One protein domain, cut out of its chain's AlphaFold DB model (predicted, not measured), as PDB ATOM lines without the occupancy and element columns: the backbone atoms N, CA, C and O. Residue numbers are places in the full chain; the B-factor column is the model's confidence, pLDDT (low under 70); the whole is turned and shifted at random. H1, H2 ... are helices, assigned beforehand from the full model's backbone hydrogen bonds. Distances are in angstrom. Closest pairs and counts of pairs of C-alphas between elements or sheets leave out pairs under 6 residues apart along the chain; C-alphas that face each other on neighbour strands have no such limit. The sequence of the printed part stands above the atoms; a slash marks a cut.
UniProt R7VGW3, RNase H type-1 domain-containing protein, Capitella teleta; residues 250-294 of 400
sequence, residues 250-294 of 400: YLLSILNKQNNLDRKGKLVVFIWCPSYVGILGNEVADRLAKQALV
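Overview. This is residues 250 to 294 of the 400 residues of the protein "RNase H type-1 domain-containing protein" of Capitella teleta (UniProt R7VGW3). The printed part makes a wide, open U: helices H1 and H2 are its two arms, and the unnamed stretch 263 to 279 is its base, with nothing between the arms. The 45 residues have two named helices, H1 then H2, and no named strand; the class is all helix. The whole is only just loose, close to extended, with a radius of gyration of the C-alphas of 13.8 A and spans of 34 by 24 by 14 A.

Along the chain. H1, residues 250 to 262, is 18.3 A long, from C-alpha 250 at (-12.481, 41.606, -30.959) to C-alpha 262 at (-14.767, 45.957, -13.358). H2, residues 280 to 292, is 18.2 A long and ends with C-alpha 292 at (-28.337, 32.615, -36.854).

Arrangement. H1 and H2 are apart. In both, every O i to N i+4 pair is within hydrogen-bond range. Residues 250 to 256, 260 to 265 and 287 to 294 stand free.

Size, cuts and confidence. The C-alphas of Gly 265 and Val 294, the two farthest apart, are 38.0 A apart. The printed part has no cut. The 17-residue link from H1 to H2 is long. The pLDDT is under 70 at residues 250 to 253 and 268 to 278.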
ATOM      1  N   TYR A 250     -11.385  42.029 -31.837       67.25
ATOM      2  CA  TYR A 250     -12.481  41.606 -30.959       67.25
ATOM      3  C   TYR A 250     -12.000  41.273 -29.543       67.25
ATOM      4  O   TYR A 250     -12.707  41.574 -28.583       67.25
ATOM      5  N   LEU A 251     -10.790  40.724 -29.393       65.44
ATOM      6  CA  LEU A 251     -10.226  40.377 -28.087       65.44
ATOM      7  C   LEU A 251      -9.916  41.658 -27.298       65.44
ATOM      8  O   LEU A 251     -10.298  41.778 -26.138       65.44
ATOM      9  N   LEU A 252      -9.344  42.665 -27.967       67.25
ATOM     10  CA  LEU A 252      -9.134  44.005 -27.405       67.25
ATOM     11  C   LEU A 252     -10.451  44.683 -27.000       67.25
ATOM     12  O   LEU A 252     -10.532  45.298 -25.938       67.25
ATOM     13  N   SER A 253     -11.499  44.560 -27.820       69.19
ATOM     14  CA  SER A 253     -12.829  45.106 -27.509       69.19
ATOM     15  C   SER A 253     -13.459  44.431 -26.286       69.19
ATOM     16  O   SER A 253     -13.996  45.114 -25.409       69.19
ATOM     17  N   ILE A 254     -13.347  43.102 -26.185       74.12
ATOM     18  CA  ILE A 254     -13.820  42.324 -25.031       74.12
ATOM     19  C   ILE A 254     -13.061  42.735 -23.766       74.12
ATOM     20  O   ILE A 254     -13.698  43.065 -22.767       74.12
ATOM     21  N   LEU A 255     -11.728  42.812 -23.824       70.75
ATOM     22  CA  LEU A 255     -10.887  43.225 -22.694       70.75
ATOM     23  C   LEU A 255     -11.185  44.668 -22.248       70.75
ATOM     24  O   LEU A 255     -11.310  44.939 -21.054       70.75
ATOM     25  N   ASN A 256     -11.385  45.597 -23.186       74.69
ATOM     26  CA  ASN A 256     -11.776  46.975 -22.871       74.69
ATOM     27  C   ASN A 256     -13.162  47.059 -22.223       74.69
ATOM     28  O   ASN A 256     -13.373  47.846 -21.297       74.69
ATOM     29  N   LYS A 257     -14.128  46.261 -22.688       77.44
ATOM     30  CA  LYS A 257     -15.460  46.200 -22.072       77.44
ATOM     31  C   LYS A 257     -15.412  45.568 -20.685       77.44
ATOM     32  O   LYS A 257     -16.054  46.100 -19.785       77.44
ATOM     33  N   GLN A 258     -14.625  44.512 -20.495       76.31
ATOM     34  CA  GLN A 258     -14.417  43.884 -19.192       76.31
ATOM     35  C   GLN A 258     -13.818  44.876 -18.189       76.31
ATOM     36  O   GLN A 258     -14.409  45.102 -17.138       76.31
ATOM     37  N   ASN A 259     -12.744  45.580 -18.561       72.94
ATOM     38  CA  ASN A 259     -12.132  46.611 -17.714       72.94
ATOM     39  C   ASN A 259     -13.112  47.733 -17.334       72.94
ATOM     40  O   ASN A 259     -13.084  48.248 -16.217       72.94
ATOM     41  N   ASN A 260     -14.000  48.129 -18.250       80.38
ATOM     42  CA  ASN A 260     -15.035  49.124 -17.960       80.38
ATOM     43  C   ASN A 260     -16.128  48.604 -17.012       80.38
ATOM     44  O   ASN A 260     -16.733  49.404 -16.299       80.38
ATOM     45  N   LEU A 261     -16.406  47.299 -17.011       77.38
ATOM     46  CA  LEU A 261     -17.368  46.668 -16.105       77.38
ATOM     47  C   LEU A 261     -16.767  46.464 -14.711       77.38
ATOM     48  O   LEU A 261     -17.427  46.811 -13.731       77.38
ATOM     49  N   ASP A 262     -15.501  46.055 -14.625       73.38
ATOM     50  CA  ASP A 262     -14.767  45.957 -13.358       73.38
ATOM     51  C   ASP A 262     -14.655  47.326 -12.672       73.38
ATOM     52  O   ASP A 262     -14.924  47.454 -11.479       73.38
ATOM     53  N   ARG A 263     -14.384  48.401 -13.431       77.69
ATOM     54  CA  ARG A 263     -14.408  49.787 -12.910       77.69
ATOM     55  C   ARG A 263     -15.775  50.226 -12.384       77.69
ATOM     56  O   ARG A 263     -15.847  51.151 -11.583       77.69
ATOM     57  N   LYS A 264     -16.855  49.584 -12.834       87.50
ATOM     58  CA  LYS A 264     -18.224  49.793 -12.337       87.50
ATOM     59  C   LYS A 264     -18.588  48.824 -11.202       87.50
ATOM     60  O   LYS A 264     -19.762  48.732 -10.857       87.50
ATOM     61  N   GLY A 265     -17.612  48.101 -10.648       80.62
ATOM     62  CA  GLY A 265     -17.791  47.154  -9.546       80.62
ATOM     63  C   GLY A 265     -18.451  45.834  -9.951       80.62
ATOM     64  O   GLY A 265     -18.947  45.117  -9.087       80.62
ATOM     65  N   LYS A 266     -18.506  45.511 -11.248       77.94
ATOM     66  CA  LYS A 266     -19.125  44.277 -11.746       77.94
ATOM     67  C   LYS A 266     -18.055  43.253 -12.094       77.94
ATOM     68  O   LYS A 266     -17.360  43.433 -13.083       77.94
ATOM     69  N   LEU A 267     -17.993  42.167 -11.329       71.19
ATOM     70  CA  LEU A 267     -17.098  41.046 -11.603       71.19
ATOM     71  C   LEU A 267     -17.577  40.263 -12.836       71.19
ATOM     72  O   LEU A 267     -18.673  39.701 -12.833       71.19
ATOM     73  N   VAL A 268     -16.742  40.195 -13.874       68.31
ATOM     74  CA  VAL A 268     -16.999  39.380 -15.072       68.31
ATOM     75  C   VAL A 268     -16.035  38.198 -15.102       68.31
ATOM     76  O   VAL A 268     -14.831  38.372 -15.278       68.31
ATOM     77  N   VAL A 269     -16.569  36.983 -14.964       61.62
ATOM     78  CA  VAL A 269     -15.793  35.737 -15.039       61.62
ATOM     79  C   VAL A 269     -16.146  35.000 -16.326       61.62
ATOM     80  O   VAL A 269     -17.297  34.618 -16.534       61.62
ATOM     81  N   PHE A 270     -15.152  34.768 -17.184       63.47
ATOM     82  CA  PHE A 270     -15.307  33.904 -18.352       63.47
ATOM     83  C   PHE A 270     -15.093  32.449 -17.943       63.47
ATOM     84  O   PHE A 270     -14.012  32.066 -17.493       63.47
ATOM     85  N   ILE A 271     -16.128  31.631 -18.109       55.84
ATOM     86  CA  ILE A 271     -16.082  30.193 -17.848       55.84
ATOM     87  C   ILE A 271     -16.423  29.490 -19.153       55.84
ATOM     88  O   ILE A 271     -17.431  29.800 -19.786       55.84
ATOM     89  N   TRP A 272     -15.578  28.546 -19.565       55.09
ATOM     90  CA  TRP A 272     -15.919  27.672 -20.677       55.09
ATOM     91  C   TRP A 272     -17.005  26.697 -20.224       55.09
ATOM     92  O   TRP A 272     -16.800  25.939 -19.275       55.09
ATOM     93  N   CYS A 273     -18.156  26.741 -20.889       57.31
ATOM     94  CA  CYS A 273     -19.248  25.812 -20.654       57.31
ATOM     95  C   CYS A 273     -19.221  24.739 -21.749       57.31
ATOM     96  O   CYS A 273     -19.320  25.094 -22.925       57.31
ATOM     97  N   PRO A 274     -19.117  23.444 -21.403       53.03
ATOM     98  CA  PRO A 274     -19.319  22.388 -22.381       53.03
ATOM     99  C   PRO A 274     -20.729  22.482 -22.983       53.03
ATOM    100  O   PRO A 274     -21.688  22.857 -22.301       53.03
ATOM    101  N   SER A 275     -20.869  22.141 -24.263       55.31
ATOM    102  CA  SER A 275     -22.184  22.019 -24.900       55.31
ATOM    103  C   SER A 275     -22.992  20.886 -24.245       55.31
ATOM    104  O   SER A 275     -22.422  19.867 -23.857       55.31
ATOM    105  N   TYR A 276     -24.320  21.042 -24.162       57.66
ATOM    106  CA  TYR A 276     -25.273  20.009 -23.701       57.66
ATOM    107  C   TYR A 276     -25.208  19.614 -22.210       57.66
ATOM    108  O   TYR A 276     -25.443  18.462 -21.858       57.66
ATOM    109  N   VAL A 277     -24.916  20.564 -21.314       58.09
ATOM    110  CA  VAL A 277     -24.796  20.314 -19.856       58.09
ATOM    111  C   VAL A 277     -26.096  20.628 -19.084       58.09
ATOM    112  O   VAL A 277     -26.091  20.702 -17.861       58.09
ATOM    113  N   GLY A 278     -27.236  20.848 -19.753       60.34
ATOM    114  CA  GLY A 278     -28.494  21.195 -19.068       60.34
ATOM    115  C   GLY A 278     -28.542  22.633 -18.533       60.34
ATOM    116  O   GLY A 278     -29.479  23.010 -17.832       60.34
ATOM    117  N   ILE A 279     -27.529  23.454 -18.834       70.75
ATOM    118  CA  ILE A 279     -27.483  24.864 -18.436       70.75
ATOM    119  C   ILE A 279     -28.333  25.657 -19.424       70.75
ATOM    120  O   ILE A 279     -27.906  25.935 -20.546       70.75
ATOM    121  N   LEU A 280     -29.527  26.052 -18.976       74.50
ATOM    122  CA  LEU A 280     -30.560  26.681 -19.805       74.50
ATOM    123  C   LEU A 280     -30.025  27.847 -20.656       74.50
ATOM    124  O   LEU A 280     -30.322  27.935 -21.843       74.50
ATOM    125  N   GLY A 281     -29.192  28.720 -20.076       75.06
ATOM    126  CA  GLY A 281     -28.610  29.862 -20.790       75.06
ATOM    127  C   GLY A 281     -27.659  29.470 -21.928       75.06
ATOM    128  O   GLY A 281     -27.688  30.092 -22.987       75.06
ATOM    129  N   ASN A 282     -26.864  28.411 -21.744       75.31
ATOM    130  CA  ASN A 282     -25.934  27.917 -22.761       75.31
ATOM    131  C   ASN A 282     -26.681  27.209 -23.901       75.31
ATOM    132  O   ASN A 282     -26.382  27.418 -25.070       75.31
ATOM    133  N   GLU A 283     -27.716  26.432 -23.576       77.50
ATOM    134  CA  GLU A 283     -28.543  25.749 -24.580       77.50
ATOM    135  C   GLU A 283     -29.365  26.720 -25.429       77.50
ATOM    136  O   GLU A 283     -29.566  26.496 -26.625       77.50
ATOM    137  N   VAL A 284     -29.838  27.813 -24.825       81.50
ATOM    138  CA  VAL A 284     -30.492  28.903 -25.556       81.50
ATOM    139  C   VAL A 284     -29.486  29.602 -26.468       81.50
ATOM    140  O   VAL A 284     -29.798  29.805 -27.638       81.50
ATOM    141  N   ALA A 285     -28.278  29.911 -25.984       80.12
ATOM    142  CA  ALA A 285     -27.228  30.516 -26.802       80.12
ATOM    143  C   ALA A 285     -26.838  29.628 -27.998       80.12
ATOM    144  O   ALA A 285     -26.821  30.109 -29.130       80.12
ATOM    145  N   ASP A 286     -26.631  28.326 -27.780       78.31
ATOM    146  CA  ASP A 286     -26.332  27.356 -28.842       78.31
ATOM    147  C   ASP A 286     -27.474  27.256 -29.863       78.31
ATOM    148  O   ASP A 286     -27.241  27.197 -31.074       78.31
ATOM    149  N   ARG A 287     -28.731  27.248 -29.400       81.94
ATOM    150  CA  ARG A 287     -29.904  27.222 -30.286       81.94
ATOM    151  C   ARG A 287     -29.997  28.493 -31.126       81.94
ATOM    152  O   ARG A 287     -30.239  28.395 -32.326       81.94
ATOM    153  N   LEU A 288     -29.786  29.657 -30.516       83.94
ATOM    154  CA  LEU A 288     -29.798  30.949 -31.205       83.94
ATOM    155  C   LEU A 288     -28.646  31.057 -32.209       83.94
ATOM    156  O   LEU A 288     -28.866  31.505 -33.329       83.94
ATOM    157  N   ALA A 289     -27.449  30.579 -31.865       82.31
ATOM    158  CA  ALA A 289     -26.314  30.528 -32.785       82.31
ATOM    159  C   ALA A 289     -26.604  29.629 -34.001       82.31
ATOM    160  O   ALA A 289     -26.310  30.005 -35.134       82.31
ATOM    161  N   LYS A 290     -27.254  28.474 -33.793       84.25
ATOM    162  CA  LYS A 290     -27.711  27.600 -34.890       84.25
ATOM    163  C   LYS A 290     -28.794  28.261 -35.748       84.25
ATOM    164  O   LYS A 290     -28.770  28.115 -36.964       84.25
ATOM    165  N   GLN A 291     -29.724  29.002 -35.144       84.62
ATOM    166  CA  GLN A 291     -30.742  29.771 -35.876       84.62
ATOM    167  C   GLN A 291     -30.132  30.934 -36.673       84.62
ATOM    168  O   GLN A 291     -30.605  31.240 -37.766       84.62
ATOM    169  N   ALA A 292     -29.048  31.534 -36.176       84.94
ATOM    170  CA  ALA A 292     -28.337  32.615 -36.854       84.94
ATOM    171  C   ALA A 292     -27.680  32.182 -38.177       84.94
ATOM    172  O   ALA A 292     -27.407  33.035 -39.017       84.94
ATOM    173  N   LEU A 293     -27.491  30.877 -38.417       82.38
ATOM    174  CA  LEU A 293     -26.977  30.358 -39.695       82.38
ATOM    175  C   LEU A 293     -27.895  30.665 -40.887       82.38
ATOM    176  O   LEU A 293     -27.431  30.694 -42.022       82.38
ATOM    177  N   VAL A 294     -29.188  30.879 -40.632       84.44
ATOM    178  CA  VAL A 294     -30.201  31.165 -41.663       84.44
ATOM    179  C   VAL A 294     -30.537  32.660 -41.747       84.44
ATOM    180  O   VAL A 294     -31.382  33.068 -42.543       84.44
TER     181      VAL A 294